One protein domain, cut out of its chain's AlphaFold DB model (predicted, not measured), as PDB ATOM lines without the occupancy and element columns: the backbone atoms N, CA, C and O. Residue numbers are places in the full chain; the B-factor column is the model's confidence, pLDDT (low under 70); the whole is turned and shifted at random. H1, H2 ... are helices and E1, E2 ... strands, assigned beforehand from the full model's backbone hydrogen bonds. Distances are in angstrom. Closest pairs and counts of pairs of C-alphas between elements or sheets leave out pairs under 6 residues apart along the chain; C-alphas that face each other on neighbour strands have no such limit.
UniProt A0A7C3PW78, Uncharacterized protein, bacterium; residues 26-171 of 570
ATOM      1  N   VAL A  26     143.296 159.557 233.572       59.03
ATOM      2  CA  VAL A  26     141.924 159.235 233.137       59.03
ATOM      3  C   VAL A  26     141.191 160.489 232.671       59.03
ATOM      4  O   VAL A  26     140.836 161.356 233.471       59.03
ATOM      5  N   LYS A  27     141.044 160.620 231.352       68.06
ATOM      6  CA  LYS A  27     140.539 161.848 230.745       68.06
ATOM      7  C   LYS A  27     139.028 161.926 230.854       68.06
ATOM      8  O   LYS A  27     138.326 160.921 230.917       68.06
ATOM      9  N   GLY A  28     138.533 163.154 230.743       72.62
ATOM     10  CA  GLY A  28     137.114 163.423 230.569       72.62
ATOM     11  C   GLY A  28     136.411 163.762 231.872       72.62
ATOM     12  O   GLY A  28     136.975 164.428 232.739       72.62
ATOM     13  N   THR A  29     135.148 163.367 231.956       78.56
ATOM     14  CA  THR A  29     134.273 163.627 233.096       78.56
ATOM     15  C   THR A  29     133.986 162.315 233.826       78.56
ATOM     16  O   THR A  29     134.022 161.246 233.201       78.56
ATOM     17  N   PRO A  30     133.659 162.367 235.124       84.00
ATOM     18  CA  PRO A  30     133.123 161.206 235.822       84.00
ATOM     19  C   PRO A  30     131.924 160.601 235.064       84.00
ATOM     20  O   PRO A  30     131.191 161.348 234.399       84.00
ATOM     21  N   PRO A  31     131.708 159.274 235.135       84.62
ATOM     22  CA  PRO A  31     130.527 158.638 234.561       84.62
ATOM     23  C   PRO A  31     129.231 159.257 235.093       84.62
ATOM     24  O   PRO A  31     129.159 159.704 236.239       84.62
ATOM     25  N   ALA A  32     128.172 159.233 234.283       82.19
ATOM     26  CA  ALA A  32     126.854 159.652 234.747       82.19
ATOM     27  C   ALA A  32     126.415 158.800 235.953       82.19
ATOM     28  O   ALA A  32     126.418 157.573 235.880       82.19
ATOM     29  N   GLY A  33     126.039 159.458 237.054       81.75
ATOM     30  CA  GLY A  33     125.641 158.790 238.298       81.75
ATOM     31  C   GLY A  33     126.797 158.347 239.200       81.75
ATOM     32  O   GLY A  33     126.535 157.696 240.206       81.75
ATOM     33  N   ALA A  34     128.050 158.692 238.878       83.50
ATOM     34  CA  ALA A  34     129.168 158.467 239.789       83.50
ATOM     35  C   ALA A  34     128.979 159.256 241.096       83.50
ATOM     36  O   ALA A  34     128.625 160.439 241.079       83.50
ATOM     37  N   GLU A  35     129.215 158.595 242.229       86.12
ATOM     38  CA  GLU A  35     129.243 159.260 243.531       86.12
ATOM     39  C   GLU A  35     130.417 160.249 243.597       86.12
ATOM     40  O   GLU A  35     131.489 159.954 243.058       86.12
ATOM     41  N   PRO A  36     130.252 161.405 244.266       86.62
ATOM     42  CA  PRO A  36     131.339 162.363 244.419       86.62
ATOM     43  C   PRO A  36     132.529 161.728 245.154       86.62
ATOM     44  O   PRO A  36     132.341 160.859 246.014       86.62
ATOM     45  N   PRO A  37     133.765 162.173 244.866       92.62
ATOM     46  CA  PRO A  37     134.934 161.631 245.533       92.62
ATOM     47  C   PRO A  37     134.861 161.949 247.037       92.62
ATOM     48  O   PRO A  37     134.479 163.058 247.421       92.62
ATOM     49  N   PRO A  38     135.254 161.006 247.910       94.06
ATOM     50  CA  PRO A  38     135.150 161.170 249.361       94.06
ATOM     51  C   PRO A  38     136.140 162.199 249.930       94.06
ATOM     52  O   PRO A  38     136.036 162.584 251.091       94.06
ATOM     53  N   LEU A  39     137.105 162.636 249.119       95.81
ATOM     54  CA  LEU A  39     138.057 163.691 249.424       95.81
ATOM     55  C   LEU A  39     138.231 164.559 248.176       95.81
ATOM     56  O   LEU A  39     138.331 164.043 247.066       95.81
ATOM     57  N   THR A  40     138.292 165.875 248.368       95.81
ATOM     58  CA  THR A  40     138.578 166.848 247.306       95.81
ATOM     59  C   THR A  40     139.809 167.671 247.666       95.81
ATOM     60  O   THR A  40     140.186 167.770 248.839       95.81
ATOM     61  N   TYR A  41     140.436 168.295 246.672       96.06
ATOM     62  CA  TYR A  41     141.510 169.255 246.906       96.06
ATOM     63  C   TYR A  41     140.920 170.666 246.976       96.06
ATOM     64  O   TYR A  41     140.580 171.253 245.954       96.06
ATOM     65  N   GLU A  42     140.747 171.199 248.188       94.12
ATOM     66  CA  GLU A  42     140.182 172.541 248.415       94.12
ATOM     67  C   GLU A  42     138.792 172.737 247.762       94.12
ATOM     68  O   GLU A  42     138.436 173.838 247.347       94.12
ATOM     69  N   GLY A  43     137.995 171.666 247.648       94.44
ATOM     70  CA  GLY A  43     136.698 171.666 246.959       94.44
ATOM     71  C   GLY A  43     136.768 171.474 245.439       94.44
ATOM     72  O   GLY A  43     135.724 171.377 244.798       94.44
ATOM     73  N   LEU A  44     137.965 171.396 244.853       96.00
ATOM     74  CA  LEU A  44     138.163 171.145 243.427       96.00
ATOM     75  C   LEU A  44     138.114 169.644 243.129       96.00
ATOM     76  O   LEU A  44     138.647 168.814 243.869       96.00
ATOM     77  N   ILE A  45     137.480 169.315 242.004       95.00
ATOM     78  CA  ILE A  45     137.224 167.943 241.553       95.00
ATOM     79  C   ILE A  45     137.696 167.819 240.101       95.00
ATOM     80  O   ILE A  45     137.137 168.504 239.232       95.00
ATOM     81  N   PRO A  46     138.693 166.962 239.821       93.50
ATOM     82  CA  PRO A  46     139.116 166.667 238.460       93.50
ATOM     83  C   PRO A  46     137.979 166.122 237.585       93.50
ATOM     84  O   PRO A  46     137.135 165.349 238.038       93.50
ATOM     85  N   GLY A  47     137.945 166.554 236.327       90.62
ATOM     86  CA  GLY A  47     136.895 166.244 235.355       90.62
ATOM     87  C   GLY A  47     135.586 167.013 235.556       90.62
ATOM     88  O   GLY A  47     134.678 166.859 234.746       90.62
ATOM     89  N   VAL A  48     135.477 167.842 236.599       92.38
ATOM     90  CA  VAL A  48     134.282 168.653 236.894       92.38
ATOM     91  C   VAL A  48     134.613 170.140 236.853       92.38
ATOM     92  O   VAL A  48     133.992 170.889 236.106       92.38
ATOM     93  N   HIS A  49     135.606 170.561 237.636       94.81
ATOM     94  CA  HIS A  49     135.988 171.965 237.748       94.81
ATOM     95  C   HIS A  49     136.974 172.384 236.653       94.81
ATOM     96  O   HIS A  49     137.752 171.578 236.133       94.81
ATOM     97  N   THR A  50     136.940 173.666 236.315       93.12
ATOM     98  CA  THR A  50     137.753 174.301 235.278       93.12
ATOM     99  C   THR A  50     138.993 174.989 235.849       93.12
ATOM    100  O   THR A  50     139.158 175.157 237.057       93.12
ATOM    101  N   LEU A  51     139.866 175.440 234.951       92.00
ATOM    102  CA  LEU A  51     140.947 176.375 235.249       92.00
ATOM    103  C   LEU A  51     140.452 177.623 236.002       92.00
ATOM    104  O   LEU A  51     141.094 178.046 236.960       92.00
ATOM    105  N   GLU A  52     139.344 178.225 235.561       93.44
ATOM    106  CA  GLU A  52     138.838 179.464 236.168       93.44
ATOM    107  C   GLU A  52     138.354 179.210 237.597       93.44
ATOM    108  O   GLU A  52     138.667 179.991 238.493       93.44
ATOM    109  N   ASP A  53     137.703 178.067 237.839       95.69
ATOM    110  CA  ASP A  53     137.314 177.646 239.191       95.69
ATOM    111  C   ASP A  53     138.546 177.496 240.097       95.69
ATOM    112  O   ASP A  53     138.550 177.964 241.238       95.69
ATOM    113  N   ALA A  54     139.627 176.894 239.583       94.50
ATOM    114  CA  ALA A  54     140.880 176.764 240.321       94.50
ATOM    115  C   ALA A  54     141.495 178.133 240.656       94.50
ATOM    116  O   ALA A  54     141.872 178.362 241.806       94.50
ATOM    117  N   LYS A  55     141.543 179.069 239.698       94.69
ATOM    118  CA  LYS A  55     142.063 180.430 239.924       94.69
ATOM    119  C   LYS A  55     141.198 181.230 240.894       94.69
ATOM    120  O   LYS A  55     141.733 181.931 241.750       94.69
ATOM    121  N   GLN A  56     139.876 181.094 240.819       96.06
ATOM    122  CA  GLN A  56     138.958 181.726 241.763       96.06
ATOM    123  C   GLN A  56     139.157 181.184 243.184       96.06
ATOM    124  O   GLN A  56     139.124 181.948 244.149       96.06
ATOM    125  N   LYS A  57     139.364 179.870 243.324       95.88
ATOM    126  CA  LYS A  57     139.469 179.206 244.629       95.88
ATOM    127  C   LYS A  57     140.844 179.357 245.281       95.88
ATOM    128  O   LYS A  57     140.935 179.494 246.501       95.88
ATOM    129  N   LEU A  58     141.911 179.300 244.487       95.38
ATOM    130  CA  LEU A  58     143.293 179.234 244.972       95.38
ATOM    131  C   LEU A  58     144.066 180.540 244.786       95.38
ATOM    132  O   LEU A  58     145.108 180.713 245.417       95.38
ATOM    133  N   GLY A  59     143.556 181.458 243.965       94.38
ATOM    134  CA  GLY A  59     144.272 182.651 243.535       94.38
ATOM    135  C   GLY A  59     145.205 182.376 242.352       94.38
ATOM    136  O   GLY A  59     145.091 181.366 241.650       94.38
ATOM    137  N   GLN A  60     146.137 183.303 242.122       93.06
ATOM    138  CA  GLN A  60     147.112 183.179 241.038       93.06
ATOM    139  C   GLN A  60     148.187 182.139 241.381       93.06
ATOM    140  O   GLN A  60     148.689 182.140 242.509       93.06
ATOM    141  N   PRO A  61     148.554 181.260 240.435       93.31
ATOM    142  CA  PRO A  61     149.634 180.309 240.646       93.31
ATOM    143  C   PRO A  61     150.992 181.014 240.736       93.31
ATOM    144  O   PRO A  61     151.208 182.065 240.137       93.31
ATOM    145  N   ALA A  62     151.931 180.397 241.454       90.94
ATOM    146  CA  ALA A  62     153.318 180.859 241.516       90.94
ATOM    147  C   ALA A  62     154.035 180.691 240.167       90.94
ATOM    148  O   ALA A  62     154.929 181.463 239.832       90.94
ATOM    149  N   HIS A  63     153.633 179.680 239.396       88.44
ATOM    150  CA  HIS A  63     154.078 179.469 238.026       88.44
ATOM    151  C   HIS A  63     152.959 178.828 237.209       88.44
ATOM    152  O   HIS A  63     152.235 177.953 237.690       88.44
ATOM    153  N   GLU A  64     152.830 179.273 235.966       88.69
ATOM    154  CA  GLU A  64     151.821 178.821 235.019       88.69
ATOM    155  C   GLU A  64     152.506 178.535 233.684       88.69
ATOM    156  O   GLU A  64     153.121 179.419 233.090       88.69
ATOM    157  N   ALA A  65     152.410 177.294 233.216       79.62
ATOM    158  CA  ALA A  65     152.974 176.880 231.940       79.62
ATOM    159  C   ALA A  65     151.952 176.084 231.143       79.62
ATOM    160  O   ALA A  65     151.273 175.209 231.672       79.62
ATOM    161  N   SER A  66     151.892 176.315 229.837       67.25
ATOM    162  CA  SER A  66     151.090 175.523 228.903       67.25
ATOM    163  C   SER A  66     151.767 174.194 228.535       67.25
ATOM    164  O   SER A  66     151.700 173.790 227.378       67.25
ATOM    165  N   TRP A  67     152.460 173.561 229.494       57.00
ATOM    166  CA  TRP A  67     153.166 172.287 229.321       57.00
ATOM    167  C   TRP A  67     152.200 171.172 228.862       57.00
ATOM    168  O   TRP A  67     151.016 171.402 228.646       57.00
ATOM    169  N   TYR A  68     152.690 169.952 228.671       51.47
ATOM    170  CA  TYR A  68     151.905 168.726 228.517       51.47
ATOM    171  C   TYR A  68     150.729 168.664 229.524       51.47
ATOM    172  O   TYR A  68     150.908 168.236 230.662       51.47
ATOM    173  N   ALA A  69     149.542 169.118 229.107       62.22
ATOM    174  CA  ALA A  69     148.550 169.776 229.977       62.22
ATOM    175  C   ALA A  69     149.045 171.082 230.588       62.22
ATOM    176  O   ALA A  69     150.084 171.151 231.243       62.22
ATOM    177  N   TRP A  70     148.225 172.114 230.436       79.81
ATOM    178  CA  TRP A  70     148.459 173.385 231.087       79.81
ATOM    179  C   TRP A  70     148.583 173.155 232.599       79.81
ATOM    180  O   TRP A  70     147.668 172.673 233.253       79.81
ATOM    181  N   LYS A  71     149.763 173.436 233.139       87.00
ATOM    182  CA  LYS A  71     150.161 173.179 234.516       87.00
ATOM    183  C   LYS A  71     150.174 174.490 235.292       87.00
ATOM    184  O   LYS A  71     150.708 175.497 234.826       87.00
ATOM    185  N   MET A  72     149.627 174.456 236.498       92.25
ATOM    186  CA  MET A  72     149.687 175.537 237.477       92.25
ATOM    187  C   MET A  72     150.302 175.007 238.766       92.25
ATOM    188  O   MET A  72     149.837 174.000 239.301       92.25
ATOM    189  N   THR A  73     151.328 175.681 239.280       93.19
ATOM    190  CA  THR A  73     151.959 175.316 240.556       93.19
ATOM    191  C   THR A  73     151.664 176.354 241.627       93.19
ATOM    192  O   THR A  73     151.813 177.556 241.392       93.19
ATOM    193  N   TYR A  74     151.323 175.887 242.819       94.94
ATOM    194  CA  TYR A  74     151.017 176.694 243.995       94.94
ATOM    195  C   TYR A  74     151.959 176.298 245.128       94.94
ATOM    196  O   TYR A  74     152.316 175.132 245.241       94.94
ATOM    197  N   ALA A  75     152.357 177.235 245.988       94.81
ATOM    198  CA  ALA A  75     153.034 176.855 247.226       94.81
ATOM    199  C   ALA A  75     152.098 175.959 248.052       94.81
ATOM    200  O   ALA A  75     150.918 176.289 248.204       94.81
ATOM    201  N   SER A  76     152.607 174.835 248.558       94.50
ATOM    202  CA  SER A  76     151.764 173.902 249.296       94.50
ATOM    203  C   SER A  76     151.309 174.526 250.609       94.50
ATOM    204  O   SER A  76     152.113 175.038 251.394       94.50
ATOM    205  N   ARG A  77     150.000 174.466 250.869       91.25
ATOM    206  CA  ARG A  77     149.416 174.931 252.140       91.25
ATOM    207  C   ARG A  77     149.663 173.946 253.283       91.25
ATOM    208  O   ARG A  77     149.575 174.332 254.444       91.25
ATOM    209  N   ARG A  78     149.936 172.680 252.953       94.06
ATOM    210  CA  ARG A  78     150.020 171.558 253.904       94.06
ATOM    211  C   ARG A  78     151.460 171.139 254.192       94.06
ATOM    212  O   ARG A  78     151.712 170.553 255.240       94.06
ATOM    213  N   SER A  79     152.395 171.449 253.292       94.31
ATOM    214  CA  SER A  79     153.806 171.067 253.409       94.31
ATOM    215  C   SER A  79     154.715 172.258 253.047       94.31
ATOM    216  O   SER A  79     155.020 172.476 251.873       94.31
ATOM    217  N   PRO A  80     155.115 173.104 254.021       93.50
ATOM    218  CA  PRO A  80     155.947 174.277 253.752       93.50
ATOM    219  C   PRO A  80     157.265 173.921 253.049       93.50
ATOM    220  O   PRO A  80     157.976 173.019 253.476       93.50
ATOM    221  N   GLY A  81     157.607 174.667 251.994       92.19
ATOM    222  CA  GLY A  81     158.796 174.418 251.165       92.19
ATOM    223  C   GLY A  81     158.537 173.554 249.926       92.19
ATOM    224  O   GLY A  81     159.383 173.532 249.035       92.19
ATOM    225  N   HIS A  82     157.360 172.937 249.836       94.81
ATOM    226  CA  HIS A  82     156.904 172.149 248.692       94.81
ATOM    227  C   HIS A  82     155.860 172.899 247.856       94.81
ATOM    228  O   HIS A  82     155.371 173.969 248.247       94.81
ATOM    229  N   PHE A  83     155.495 172.342 246.700       94.69
ATOM    230  CA  PHE A  83     154.448 172.897 245.838       94.69
ATOM    231  C   PHE A  83     153.354 171.883 245.502       94.69
ATOM    232  O   PHE A  83     153.608 170.699 245.353       94.69
ATOM    233  N   ASP A  84     152.128 172.360 245.333       95.75
ATOM    234  CA  ASP A  84     151.012 171.584 244.800       95.75
ATOM    235  C   ASP A  84     150.864 171.905 243.310       95.75
ATOM    236  O   ASP A  84     151.076 173.043 242.880       95.75
ATOM    237  N   THR A  85     150.507 170.910 242.503       94.00
ATOM    238  CA  THR A  85     150.397 171.059 241.050       94.00
ATOM    239  C   THR A  85     149.005 170.693 240.559       94.00
ATOM    240  O   THR A  85     148.485 169.628 240.879       94.00
ATOM    241  N   ILE A  86     148.423 171.561 239.735       94.00
ATOM    242  CA  ILE A  86     147.158 171.334 239.035       94.00
ATOM    243  C   ILE A  86     147.439 171.238 237.543       94.00
ATOM    244  O   ILE A  86     148.048 172.138 236.966       94.00
ATOM    245  N   HIS A  87     146.952 170.169 236.924       91.56
ATOM    246  CA  HIS A  87     147.085 169.926 235.492       91.56
ATOM    247  C   HIS A  87     145.738 170.107 234.812       91.56
ATOM    248  O   HIS A  87     144.710 169.634 235.298       91.56
ATOM    249  N   ILE A  88     145.747 170.798 233.681       88.06
ATOM    250  CA  ILE A  88     144.566 171.238 232.952       88.06
ATOM    251  C   ILE A  88     144.540 170.579 231.576       88.06
ATOM    252  O   ILE A  88     145.480 170.693 230.787       88.06
ATOM    253  N   GLN A  89     143.410 169.956 231.261       81.56
ATOM    254  CA  GLN A  89     143.205 169.140 230.074       81.56
ATOM    255  C   GLN A  89     142.032 169.625 229.216       81.56
ATOM    256  O   GLN A  89     141.070 170.230 229.702       81.56
ATOM    257  N   GLY A  90     142.083 169.309 227.917       74.50
ATOM    258  CA  GLY A  90     140.977 169.506 226.977       74.50
ATOM    259  C   GLY A  90     140.379 170.918 227.009       74.50
ATOM    260  O   GLY A  90     141.070 171.908 226.779       74.50
ATOM    261  N   LYS A  91     139.077 171.020 227.312       74.81
ATOM    262  CA  LYS A  91     138.319 172.284 227.410       74.81
ATOM    263  C   LYS A  91     138.608 173.062 228.707       74.81
ATOM    264  O   LYS A  91     137.691 173.593 229.322       74.81
ATOM    265  N   ARG A  92     139.879 173.130 229.115       86.69
ATOM    266  CA  ARG A  92     140.341 173.786 230.349       86.69
ATOM    267  C   ARG A  92     139.764 173.181 231.637       86.69
ATOM    268  O   ARG A  92     139.545 173.903 232.605       86.69
ATOM    269  N   LEU A  93     139.515 171.874 231.651       90.44
ATOM    270  CA  LEU A  93     139.111 171.149 232.859       90.44
ATOM    271  C   LEU A  93     140.339 170.760 233.674       90.44
ATOM    272  O   LEU A  93     141.382 170.468 233.100       90.44
ATOM    273  N   ILE A  94     140.201 170.677 234.993       92.50
ATOM    274  CA  ILE A  94     141.204 170.029 235.839       92.50
ATOM    275  C   ILE A  94     141.266 168.549 235.451       92.50
ATOM    276  O   ILE A  94     140.260 167.849 235.535       92.50
ATOM    277  N   GLY A  95     142.425 168.072 235.004       89.69
ATOM    278  CA  GLY A  95     142.663 166.662 234.684       89.69
ATOM    279  C   GLY A  95     143.112 165.865 235.898       89.69
ATOM    280  O   GLY A  95     142.529 164.831 236.219       89.69
ATOM    281  N   ASN A  96     144.099 166.391 236.619       92.62
ATOM    282  CA  ASN A  96     144.562 165.828 237.877       92.62
ATOM    283  C   ASN A  96     145.219 166.898 238.758       92.62
ATOM    284  O   ASN A  96     145.598 167.976 238.293       92.62
ATOM    285  N   ILE A  97     145.351 166.579 240.042       94.94
ATOM    286  CA  ILE A  97     145.997 167.407 241.059       94.94
ATOM    287  C   ILE A  97     146.987 166.531 241.822       94.94
ATOM    288  O   ILE A  97     146.656 165.409 242.190       94.94
ATOM    289  N   GLU A  98     148.183 167.046 242.064       95.81
ATOM    290  CA  GLU A  98     149.261 166.413 242.824       95.81
ATOM    291  C   GLU A  98     149.626 167.337 243.990       95.81
ATOM    292  O   GLU A  98     150.224 168.393 243.782       95.81
ATOM    293  N   ALA A  99     149.217 166.976 245.205       96.62
ATOM    294  CA  ALA A  99     149.288 167.834 246.385       96.62
ATOM    295  C   ALA A  99     150.159 167.221 247.485       96.62
ATOM    296  O   ALA A  99     149.978 166.055 247.839       96.62
ATOM    297  N   CYS A 100     151.078 168.013 248.028       96.69
ATOM    298  CA  CYS A 100     152.007 167.641 249.088       96.69
ATOM    299  C   CYS A 100     151.346 167.728 250.472       96.69
ATOM    300  O   CYS A 100     150.414 168.505 250.694       96.69
ATOM    301  N   GLY A 101     151.855 166.940 251.420       93.69
ATOM    302  CA  GLY A 101     151.359 166.897 252.793       93.69
ATOM    303  C   GLY A 101     150.000 166.209 252.989       93.69
ATOM    304  O   GLY A 101     149.324 165.766 252.057       93.69
ATOM    305  N   ALA A 102     149.605 166.110 254.257       95.19
ATOM    306  CA  ALA A 102     148.412 165.391 254.685       95.19
ATOM    307  C   ALA A 102     147.136 166.253 254.603       95.19
ATOM    308  O   ALA A 102     147.128 167.374 255.119       95.19
ATOM    309  N   PRO A 103     146.034 165.752 254.011       95.50
ATOM    310  CA  PRO A 103     144.704 166.319 254.220       95.50
ATOM    311  C   PRO A 103     144.212 166.057 255.651       95.50
ATOM    312  O   PRO A 103     144.520 165.016 256.232       95.50
ATOM    313  N   GLU A 104     143.379 166.957 256.177       94.69
ATOM    314  CA  GLU A 104     142.710 166.768 257.470       94.69
ATOM    315  C   GLU A 104     141.853 165.489 257.470       94.69
ATOM    316  O   GLU A 104     141.048 165.255 256.566       94.69
ATOM    317  N   GLY A 105     142.041 164.647 258.485       95.94
ATOM    318  CA  GLY A 105     141.393 163.348 258.636       95.94
ATOM    319  C   GLY A 105     142.017 162.209 257.820       95.94
ATOM    320  O   GLY A 105     141.510 161.090 257.897       95.94
ATOM    321  N   PHE A 106     143.074 162.467 257.046       97.69
ATOM    322  CA  PHE A 106     143.788 161.479 256.228       97.69
ATOM    323  C   PHE A 106     145.297 161.504 256.520       97.69
ATOM    324  O   PHE A 106     146.124 161.398 255.615       97.69
ATOM    325  N   GLU A 107     145.675 161.691 257.784       97.88
ATOM    326  CA  GLU A 107     147.061 161.926 258.199       97.88
ATOM    327  C   GLU A 107     147.945 160.679 258.161       97.88
ATOM    328  O   GLU A 107     149.163 160.808 258.025       97.88
ATOM    329  N   THR A 108     147.352 159.490 258.273       98.38
ATOM    330  CA  THR A 108     148.078 158.216 258.258       98.38
ATOM    331  C   THR A 108     147.373 157.173 257.403       98.38
ATOM    332  O   THR A 108     146.168 157.277 257.159       98.38
ATOM    333  N   LEU A 109     148.112 156.148 256.973       97.75
ATOM    334  CA  LEU A 109     147.574 155.011 256.221       97.75
ATOM    335  C   LEU A 109     146.381 154.366 256.938       97.75
ATOM    336  O   LEU A 109     145.357 154.119 256.302       97.75
ATOM    337  N   GLU A 110     146.472 154.179 258.255       97.69
ATOM    338  CA  GLU A 110     145.394 153.609 259.066       97.69
ATOM    339  C   GLU A 110     144.133 154.473 258.976       97.69
ATOM    340  O   GLU A 110     143.050 153.957 258.711       97.69
ATOM    341  N   ARG A 111     144.266 155.800 259.106       98.00
ATOM    342  CA  ARG A 111     143.126 156.724 258.991       98.00
ATOM    343  C   ARG A 111     142.504 156.718 257.602       98.00
ATOM    344  O   ARG A 111     141.280 156.809 257.477       98.00
ATOM    345  N   VAL A 112     143.326 156.599 256.560       98.19
ATOM    346  CA  VAL A 112     142.830 156.467 255.188       98.19
ATOM    347  C   VAL A 112     142.030 155.173 255.035       98.19
ATOM    348  O   VAL A 112     140.910 155.225 254.531       98.19
ATOM    349  N   GLN A 113     142.547 154.039 255.514       97.56
ATOM    350  CA  GLN A 113     141.863 152.745 255.426       97.56
ATOM    351  C   GLN A 113     140.588 152.690 256.281       97.56
ATOM    352  O   GLN A 113     139.571 152.176 255.820       97.56
ATOM    353  N   GLU A 114     140.583 153.291 257.476       97.62
ATOM    354  CA  GLU A 114     139.382 153.436 258.316       97.62
ATOM    355  C   GLU A 114     138.240 154.140 257.568       97.62
ATOM    356  O   GLU A 114     137.072 153.783 257.723       97.62
ATOM    357  N   LYS A 115     138.569 155.152 256.758       97.25
ATOM    358  CA  LYS A 115     137.584 155.966 256.033       97.25
ATOM    359  C   LYS A 115     137.207 155.398 254.671       97.25
ATOM    360  O   LYS A 115     136.059 155.546 254.254       97.25
ATOM    361  N   LEU A 116     138.168 154.832 253.942       96.62
ATOM    362  CA  LEU A 116     138.000 154.459 252.533       96.62
ATOM    363  C   LEU A 116     137.912 152.948 252.299       96.62
ATOM    364  O   LEU A 116     137.522 152.545 251.200       96.62
ATOM    365  N   GLY A 117     138.221 152.133 253.309       95.56
ATOM    366  CA  GLY A 117     138.383 150.688 253.191       95.56
ATOM    367  C   GLY A 117     139.751 150.300 252.626       95.56
ATOM    368  O   GLY A 117     140.682 151.100 252.594       95.56
ATOM    369  N   GLU A 118     139.873 149.057 252.166       93.44
ATOM    370  CA  GLU A 118     141.114 148.559 251.564       93.44
ATOM    371  C   GLU A 118     141.382 149.188 250.186       93.44
ATOM    372  O   GLU A 118     140.455 149.276 249.369       93.44
ATOM    373  N   PRO A 119     142.639 149.557 249.873       93.88
ATOM    374  CA  PRO A 119     142.989 150.078 248.560       93.88
ATOM    375  C   PRO A 119     142.844 149.022 247.453       93.88
ATOM    376  O   PRO A 119     142.890 147.808 247.676       93.88
ATOM    377  N   GLU A 120     142.686 149.484 246.216       90.88
ATOM    378  CA  GLU A 120     142.750 148.652 245.009       90.88
ATOM    379  C   GLU A 120     144.140 148.020 244.854       90.88
ATOM    380  O   GLU A 120     144.240 146.815 244.614       90.88
ATOM    381  N   LEU A 121     145.188 148.818 245.080       91.12
ATOM    382  CA  LEU A 121     146.592 148.413 245.086       91.12
ATOM    383  C   LEU A 121     147.331 149.073 246.251       91.12
ATOM    384  O   LEU A 121     147.253 150.286 246.445       91.12
ATOM    385  N   LEU A 122     148.102 148.270 246.980       94.62
ATOM    386  CA  LEU A 122     149.094 148.721 247.944       94.62
ATOM    387  C   LEU A 122     150.501 148.450 247.387       94.62
ATOM    388  O   LEU A 122     150.923 147.297 247.286       94.62
ATOM    389  N   LEU A 123     151.222 149.507 247.018       94.81
ATOM    390  CA  LEU A 123     152.609 149.431 246.560       94.81
ATOM    391  C   LEU A 123     153.531 149.908 247.680       94.81
ATOM    392  O   LEU A 123     153.580 151.090 248.005       94.81
ATOM    393  N   GLU A 124     154.271 148.987 248.278       95.94
ATOM    394  CA  GLU A 124     155.248 149.286 249.317       95.94
ATOM    395  C   GLU A 124     156.634 149.378 248.689       95.94
ATOM    396  O   GLU A 124     157.236 148.373 248.310       95.94
ATOM    397  N   LEU A 125     157.145 150.595 248.589       95.44
ATOM    398  CA  LEU A 125     158.531 150.854 248.243       95.44
ATOM    399  C   LEU A 125     159.413 150.694 249.498       95.44
ATOM    400  O   LEU A 125     158.954 150.263 250.562       95.44
ATOM    401  N   HIS A 126     160.701 151.007 249.395       93.19
ATOM    402  CA  HIS A 126     161.631 150.880 250.512       93.19
ATOM    403  C   HIS A 126     161.304 151.850 251.656       93.19
ATOM    404  O   HIS A 126     161.214 151.431 252.814       93.19
ATOM    405  N   ARG A 127     161.097 153.139 251.355       93.00
ATOM    406  CA  ARG A 127     160.860 154.184 252.370       93.00
ATOM    407  C   ARG A 127     159.447 154.736 252.342       93.00
ATOM    408  O   ARG A 127     159.146 155.615 253.142       93.00
ATOM    409  N   GLN A 128     158.610 154.272 251.424       95.94
ATOM    410  CA  GLN A 128     157.321 154.887 251.145       95.94
ATOM    411  C   GLN A 128     156.284 153.834 250.773       95.94
ATOM    412  O   GLN A 128     156.621 152.751 250.298       95.94
ATOM    413  N   THR A 129     155.015 154.150 250.984       96.81
ATOM    414  CA  THR A 129     153.890 153.304 250.577       96.81
ATOM    415  C   THR A 129     152.945 154.122 249.720       96.81
ATOM    416  O   THR A 129     152.667 155.273 250.042       96.81
ATOM    417  N   LEU A 130     152.412 153.529 248.658       96.44
ATOM    418  CA  LEU A 130     151.324 154.096 247.880       96.44
ATOM    419  C   LEU A 130     150.067 153.252 248.045       96.44
ATOM    420  O   LEU A 130     150.109 152.033 247.878       96.44
ATOM    421  N   ALA A 131     148.951 153.912 248.345       96.12
ATOM    422  CA  ALA A 131     147.632 153.294 248.392       96.12
ATOM    423  C   ALA A 131     146.752 153.871 247.282       96.12
ATOM    424  O   ALA A 131     146.486 155.077 247.234       96.12
ATOM    425  N   ASP A 132     146.324 152.998 246.380       93.50
ATOM    426  CA  ASP A 132     145.520 153.332 245.215       93.50
ATOM    427  C   ASP A 132     144.026 153.163 245.503       93.50
ATOM    428  O   ASP A 132     143.581 152.086 245.893       93.50
ATOM    429  N   TYR A 133     143.249 154.217 245.272       94.06
ATOM    430  CA  TYR A 133     141.790 154.227 245.342       94.06
ATOM    431  C   TYR A 133     141.225 154.809 244.036       94.06
ATOM    432  O   TYR A 133     140.419 155.745 244.049       94.06
ATOM    433  N   SER A 134     141.688 154.300 242.893       88.81
ATOM    434  CA  SER A 134     141.376 154.820 241.558       88.81
ATOM    435  C   SER A 134     139.878 154.949 241.252       88.81
ATOM    436  O   SER A 134     139.460 155.963 240.694       88.81
ATOM    437  N   ALA A 135     139.039 154.014 241.694       88.62
ATOM    438  CA  ALA A 135     137.583 154.098 241.584       88.62
ATOM    439  C   ALA A 135     137.016 155.347 242.281       88.62
ATOM    440  O   ALA A 135     136.019 155.912 241.835       88.62
ATOM    441  N   LYS A 136     137.679 155.806 243.347       93.19
ATOM    442  CA  LYS A 136     137.357 157.024 244.106       93.19
ATOM    443  C   LYS A 136     138.121 158.259 243.600       93.19
ATOM    444  O   LYS A 136     137.932 159.336 244.157       93.19
ATOM    445  N   GLY A 137     138.958 158.123 242.567       92.69
ATOM    446  CA  GLY A 137     139.764 159.208 241.991       92.69
ATOM    447  C   GLY A 137     140.909 159.680 242.887       92.69
ATOM    448  O   GLY A 137     141.297 160.844 242.808       92.69
ATOM    449  N   LEU A 138     141.410 158.812 243.773       95.00
ATOM    450  CA  LEU A 138     142.386 159.173 244.799       95.00
ATOM    451  C   LEU A 138     143.577 158.216 244.803       95.00
ATOM    452  O   LEU A 138     143.430 157.007 244.633       95.00
ATOM    453  N   ARG A 139     144.759 158.756 245.092       95.31
ATOM    454  CA  ARG A 139     145.940 157.978 245.476       95.31
ATOM    455  C   ARG A 139     146.673 158.700 246.595       95.31
ATOM    456  O   ARG A 139     146.812 159.919 246.550       95.31
ATOM    457  N   PHE A 140     147.130 157.950 247.588       97.62
ATOM    458  CA  PHE A 140     147.876 158.481 248.728       97.62
ATOM    459  C   PHE A 140     149.305 157.957 248.710       97.62
ATOM    460  O   PHE A 140     149.521 156.785 248.404       97.62
ATOM    461  N   THR A 141     150.247 158.817 249.082       97.75
ATOM    462  CA  THR A 141     151.645 158.465 249.328       97.75
ATOM    463  C   THR A 141     151.950 158.684 250.802       97.75
ATOM    464  O   THR A 141     151.661 159.750 251.353       97.75
ATOM    465  N   PHE A 142     152.569 157.688 251.421       97.75
ATOM    466  CA  PHE A 142     152.961 157.683 252.822       97.75
ATOM    467  C   PHE A 142     154.469 157.507 252.949       97.75
ATOM    468  O   PHE A 142     155.074 156.791 252.151       97.75
ATOM    469  N   ASP A 143     155.067 158.112 253.969       95.69
ATOM    470  CA  ASP A 143     156.446 157.821 254.351       95.69
ATOM    471  C   ASP A 143     156.568 156.466 255.081       95.69
ATOM    472  O   ASP A 143     155.600 155.723 255.265       95.69
ATOM    473  N   ALA A 144     157.781 156.132 255.522       91.94
ATOM    474  CA  ALA A 144     158.081 154.860 256.177       91.94
ATOM    475  C   ALA A 144     157.357 154.673 257.521       91.94
ATOM    476  O   ALA A 144     157.280 153.547 258.006       91.94
ATOM    477  N   THR A 145     156.853 155.754 258.121       94.31
ATOM    478  CA  THR A 145     156.092 155.734 259.378       94.31
ATOM    479  C   THR A 145     154.588 155.589 259.153       94.31
ATOM    480  O   THR A 145     153.843 155.474 260.119       94.31
ATOM    481  N   GLY A 146     154.141 155.588 257.893       96.19
ATOM    482  CA  GLY A 146     152.727 155.561 257.532       96.19
ATOM    483  C   GLY A 146     152.078 156.945 257.499       96.19
ATOM    484  O   GLY A 146     150.872 157.027 257.282       96.19
ATOM    485  N   LYS A 147     152.841 158.032 257.675       97.50
ATOM    486  CA  LYS A 147     152.330 159.406 257.594       97.50
ATOM    487  C   LYS A 147     152.121 159.813 256.138       97.50
ATOM    488  O   LYS A 147     153.010 159.623 255.311       97.50
ATOM    489  N   THR A 148     150.985 160.434 255.836       98.12
ATOM    490  CA  THR A 148     150.683 160.965 254.501       98.12
ATOM    491  C   THR A 148     151.612 162.128 254.148       98.12
ATOM    492  O   THR A 148     151.665 163.136 254.855       98.12
ATOM    493  N   ILE A 149     152.302 161.994 253.016       96.88
ATOM    494  CA  ILE A 149     153.203 163.002 252.430       96.88
ATOM    495  C   ILE A 149     152.727 163.485 251.053       96.88
ATOM    496  O   ILE A 149     153.254 164.434 250.477       96.88
ATOM    497  N   GLY A 150     151.706 162.847 250.488       96.50
ATOM    498  CA  GLY A 150     151.158 163.284 249.217       96.50
ATOM    499  C   GLY A 150     149.806 162.678 248.905       96.50
ATOM    500  O   GLY A 150     149.478 161.574 249.341       96.50
ATOM    501  N   THR A 151     149.037 163.407 248.105       97.06
ATOM    502  CA  THR A 151     147.788 162.933 247.516       97.06
ATOM    503  C   THR A 151     147.737 163.292 246.041       97.06
ATOM    504  O   THR A 151     148.056 164.418 245.659       97.06
ATOM    505  N   ALA A 152     147.305 162.348 245.214       96.00
ATOM    506  CA  ALA A 152     146.898 162.619 243.850       96.00
ATOM    507  C   ALA A 152     145.378 162.501 243.727       96.00
ATOM    508  O   ALA A 152     144.778 161.548 244.226       96.00
ATOM    509  N   HIS A 153     144.780 163.465 243.034       95.25
ATOM    510  CA  HIS A 153     143.359 163.507 242.704       95.25
ATOM    511  C   HIS A 153     143.235 163.441 241.189       95.25
ATOM    512  O   HIS A 153     143.897 164.200 240.483       95.25
ATOM    513  N   PHE A 154     142.385 162.568 240.677       92.19
ATOM    514  CA  PHE A 154     142.124 162.412 239.244       92.19
ATOM    515  C   PHE A 154     140.663 162.005 239.027       92.19
ATOM    516  O   PHE A 154     139.897 161.878 239.984       92.19
ATOM    517  N   VAL A 155     140.234 161.884 237.770       89.38
ATOM    518  CA  VAL A 155     138.829 161.591 237.447       89.38
ATOM    519  C   VAL A 155     138.396 160.267 238.098       89.38
ATOM    520  O   VAL A 155     139.031 159.233 237.901       89.38
ATOM    521  N   HIS A 156     137.320 160.317 238.890       86.81
ATOM    522  CA  HIS A 156     136.769 159.187 239.649       86.81
ATOM    523  C   HIS A 156     135.759 158.368 238.826       86.81
ATOM    524  O   HIS A 156     135.335 158.777 237.745       86.81
ATOM    525  N   GLY A 157     135.349 157.212 239.360       79.06
ATOM    526  CA  GLY A 157     134.353 156.325 238.751       79.06
ATOM    527  C   GLY A 157     134.927 155.234 237.842       79.06
ATOM    528  O   GLY A 157     134.159 154.494 237.233       79.06
ATOM    529  N   TYR A 158     136.255 155.104 237.769       77.31
ATOM    530  CA  TYR A 158     136.937 154.118 236.928       77.31
ATOM    531  C   TYR A 158     137.948 153.305 237.760       77.31
ATOM    532  O   TYR A 158     139.040 153.811 238.032       77.31
ATOM    533  N   PRO A 159     137.621 152.068 238.192       78.38
ATOM    534  CA  PRO A 159     138.603 151.203 238.846       78.38
ATOM    535  C   PRO A 159     139.726 150.848 237.867       78.38
ATOM    536  O   PRO A 159     139.459 150.595 236.690       78.38
ATOM    537  N   ARG A 160     140.971 150.815 238.353       76.69
ATOM    538  CA  ARG A 160     142.148 150.498 237.520       76.69
ATOM    539  C   ARG A 160     142.695 149.107 237.758       76.69
ATOM    540  O   ARG A 160     143.082 148.433 236.810       76.69
ATOM    541  N   VAL A 161     142.753 148.686 239.018       73.00
ATOM    542  CA  VAL A 161     143.279 147.369 239.380       73.00
ATOM    543  C   VAL A 161     142.091 146.454 239.626       73.00
ATOM    544  O   VAL A 161     141.335 146.617 240.584       73.00
ATOM    545  N   HIS A 162     141.872 145.529 238.698       67.62
ATOM    546  CA  HIS A 162     140.721 144.631 238.721       67.62
ATOM    547  C   HIS A 162     140.929 143.454 239.688       67.62
ATOM    548  O   HIS A 162     142.046 143.131 240.081       67.62
ATOM    549  N   SER A 163     139.842 142.768 240.056       59.44
ATOM    550  CA  SER A 163     139.807 141.749 241.120       59.44
ATOM    551  C   SER A 163     140.677 140.501 240.891       59.44
ATOM    552  O   SER A 163     140.808 139.695 241.808       59.44
ATOM    553  N   GLY A 164     141.235 140.315 239.690       69.44
ATOM    554  CA  GLY A 164     142.167 139.228 239.359       69.44
ATOM    555  C   GLY A 164     143.647 139.603 239.467       69.44
ATOM    556  O   GLY A 164     144.496 138.715 239.427       69.44
ATOM    557  N   GLU A 165     143.958 140.890 239.621       80.25
ATOM    558  CA  GLU A 165     145.331 141.388 239.650       80.25
ATOM    559  C   GLU A 165     145.904 141.416 241.065       80.25
ATOM    560  O   GLU A 165     145.192 141.400 242.076       80.25
ATOM    561  N   ARG A 166     147.236 141.474 241.153       84.75
ATOM    562  CA  ARG A 166     147.923 141.601 242.438       84.75
ATOM    563  C   ARG A 166     147.549 142.925 243.100       84.75
ATOM    564  O   ARG A 166     147.880 143.994 242.608       84.75
ATOM    565  N   ARG A 167     146.937 142.840 244.282       88.56
ATOM    566  CA  ARG A 167     146.556 144.012 245.092       88.56
ATOM    567  C   ARG A 167     147.665 144.503 246.024       88.56
ATOM    568  O   ARG A 167     147.488 145.504 246.708       88.56
ATOM    569  N   ARG A 168     148.801 143.798 246.076       92.81
ATOM    570  CA  ARG A 168     149.969 144.183 246.875       92.81
ATOM    571  C   ARG A 168     151.281 143.833 246.177       92.81
ATOM    572  O   ARG A 168     151.479 142.689 245.748       92.81
ATOM    573  N   LEU A 169     152.170 144.818 246.128       93.62
ATOM    574  CA  LEU A 169     153.556 144.719 245.668       93.62
ATOM    575  C   LEU A 169     154.461 145.293 246.755       93.62
ATOM    576  O   LEU A 169     154.150 146.356 247.288       93.62
ATOM    577  N   SER A 170     155.545 144.601 247.108       95.31
ATOM    578  CA  SER A 170     156.394 145.017 248.229       95.31
ATOM    579  C   SER A 170     157.882 144.871 247.937       95.31
ATOM    580  O   SER A 170     158.449 143.782 247.966       95.31
ATOM    581  N   LEU A 171     158.541 146.006 247.723       94.81
ATOM    582  CA  LEU A 171     159.990 146.126 247.594       94.81
ATOM    583  C   LEU A 171     160.663 146.392 248.951       94.81
ATOM    584  O   LEU A 171     161.888 146.441 249.031       94.81
TER     585      LEU A 171
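What this domain is: This is residues 26 to 171 of the 570 residues of an uncharacterized protein of bacterium (UniProt A0A7C3PW78). What does the model look like? It is one broad, twisted sheet of nine strands, with two short helices, H1 and H2, over one face and no named helix over the other. Two stretches of a helix followed by four strands, H1 with E1 to E4 and H2 with E5 to E8, join side by side where E4 meets E8, and E9 adds one edge. What is it made of? The 146 printed residues hold, along the chain, H1 E1 E2 E3 E4 H2 E5 E6 E7 E8 E9; the class is mixed, helices and strands, with under half of the residues in named elements, and the mixed sheet runs E1 E2 E3 E4 E8 E7 E6 E5 E9. How large is its outline? It is compact, with a radius of gyration of the C-alphas of 15.1 A, and spans 38 by 38 by 26 A.

Where its parts are: Where does the first half lie? After residues 26 to 50, with no named element, H1 is residues 51 to 58, from C-alpha 51 at (140.947, 176.375, 235.249). E1 is residues 63 to 65, E2 70 to 75, E3 83 to 89, 19.7 A long, and E4 93 to 100, 21.0 A long. What follows? H2 is residues 109 to 116, E5 121 to 124, E6 128 to 133, E7 138 to 143, E8 148 to 154, 17.6 A long, and E9 168 to 170, ending at C-alpha 170 at (156.394, 145.017, 248.229).

How they stand to each other: How do the strands pair? E1 E2 E3 E4 and E5 E6 E7 E8 are meanders, each strand the antiparallel neighbour of the one before. E4 and E8 are antiparallel at 175 degrees, with N 97 and O 153 2.8 A apart, within hydrogen-bond range. E5 and the edge strand E9 are parallel at 10 degrees, with N 124 and O 169 within range at 2.8 A. Where are the helices? H1 and H2 are on the same face of the sheet, making two layers, helices over one face, and are apart from each other. H1, at a height over the sheet of 8.5 A, lies only just over E3, with 3 of its C-alphas; its closest C-alpha pair with E4 is Leu 51 and Leu 93, 6.0 A. H2, at a height of 9.0 A, lies over E7 and runs along the strands, at 4 degrees to E7 on the local plane; its closest C-alpha pair with E7 is Leu 109 and Phe 142, 6.9 A. Are the helices' backbones complete? In H1 and H2 every O i to N i+4 pair is within hydrogen-bond range.

The domain as a whole: How far does it reach? The two C-alphas farthest apart, those of Gln 60 and Gly 164, are 44.3 A apart. Is it whole? The printed part has no cut, and E8 to E9, with 13 residues between them, is a long link. Where is confidence low? Residues 26 to 27, 66 to 69 and 162 to 164 have pLDDT under 70; the mean of the printed part is 90.2.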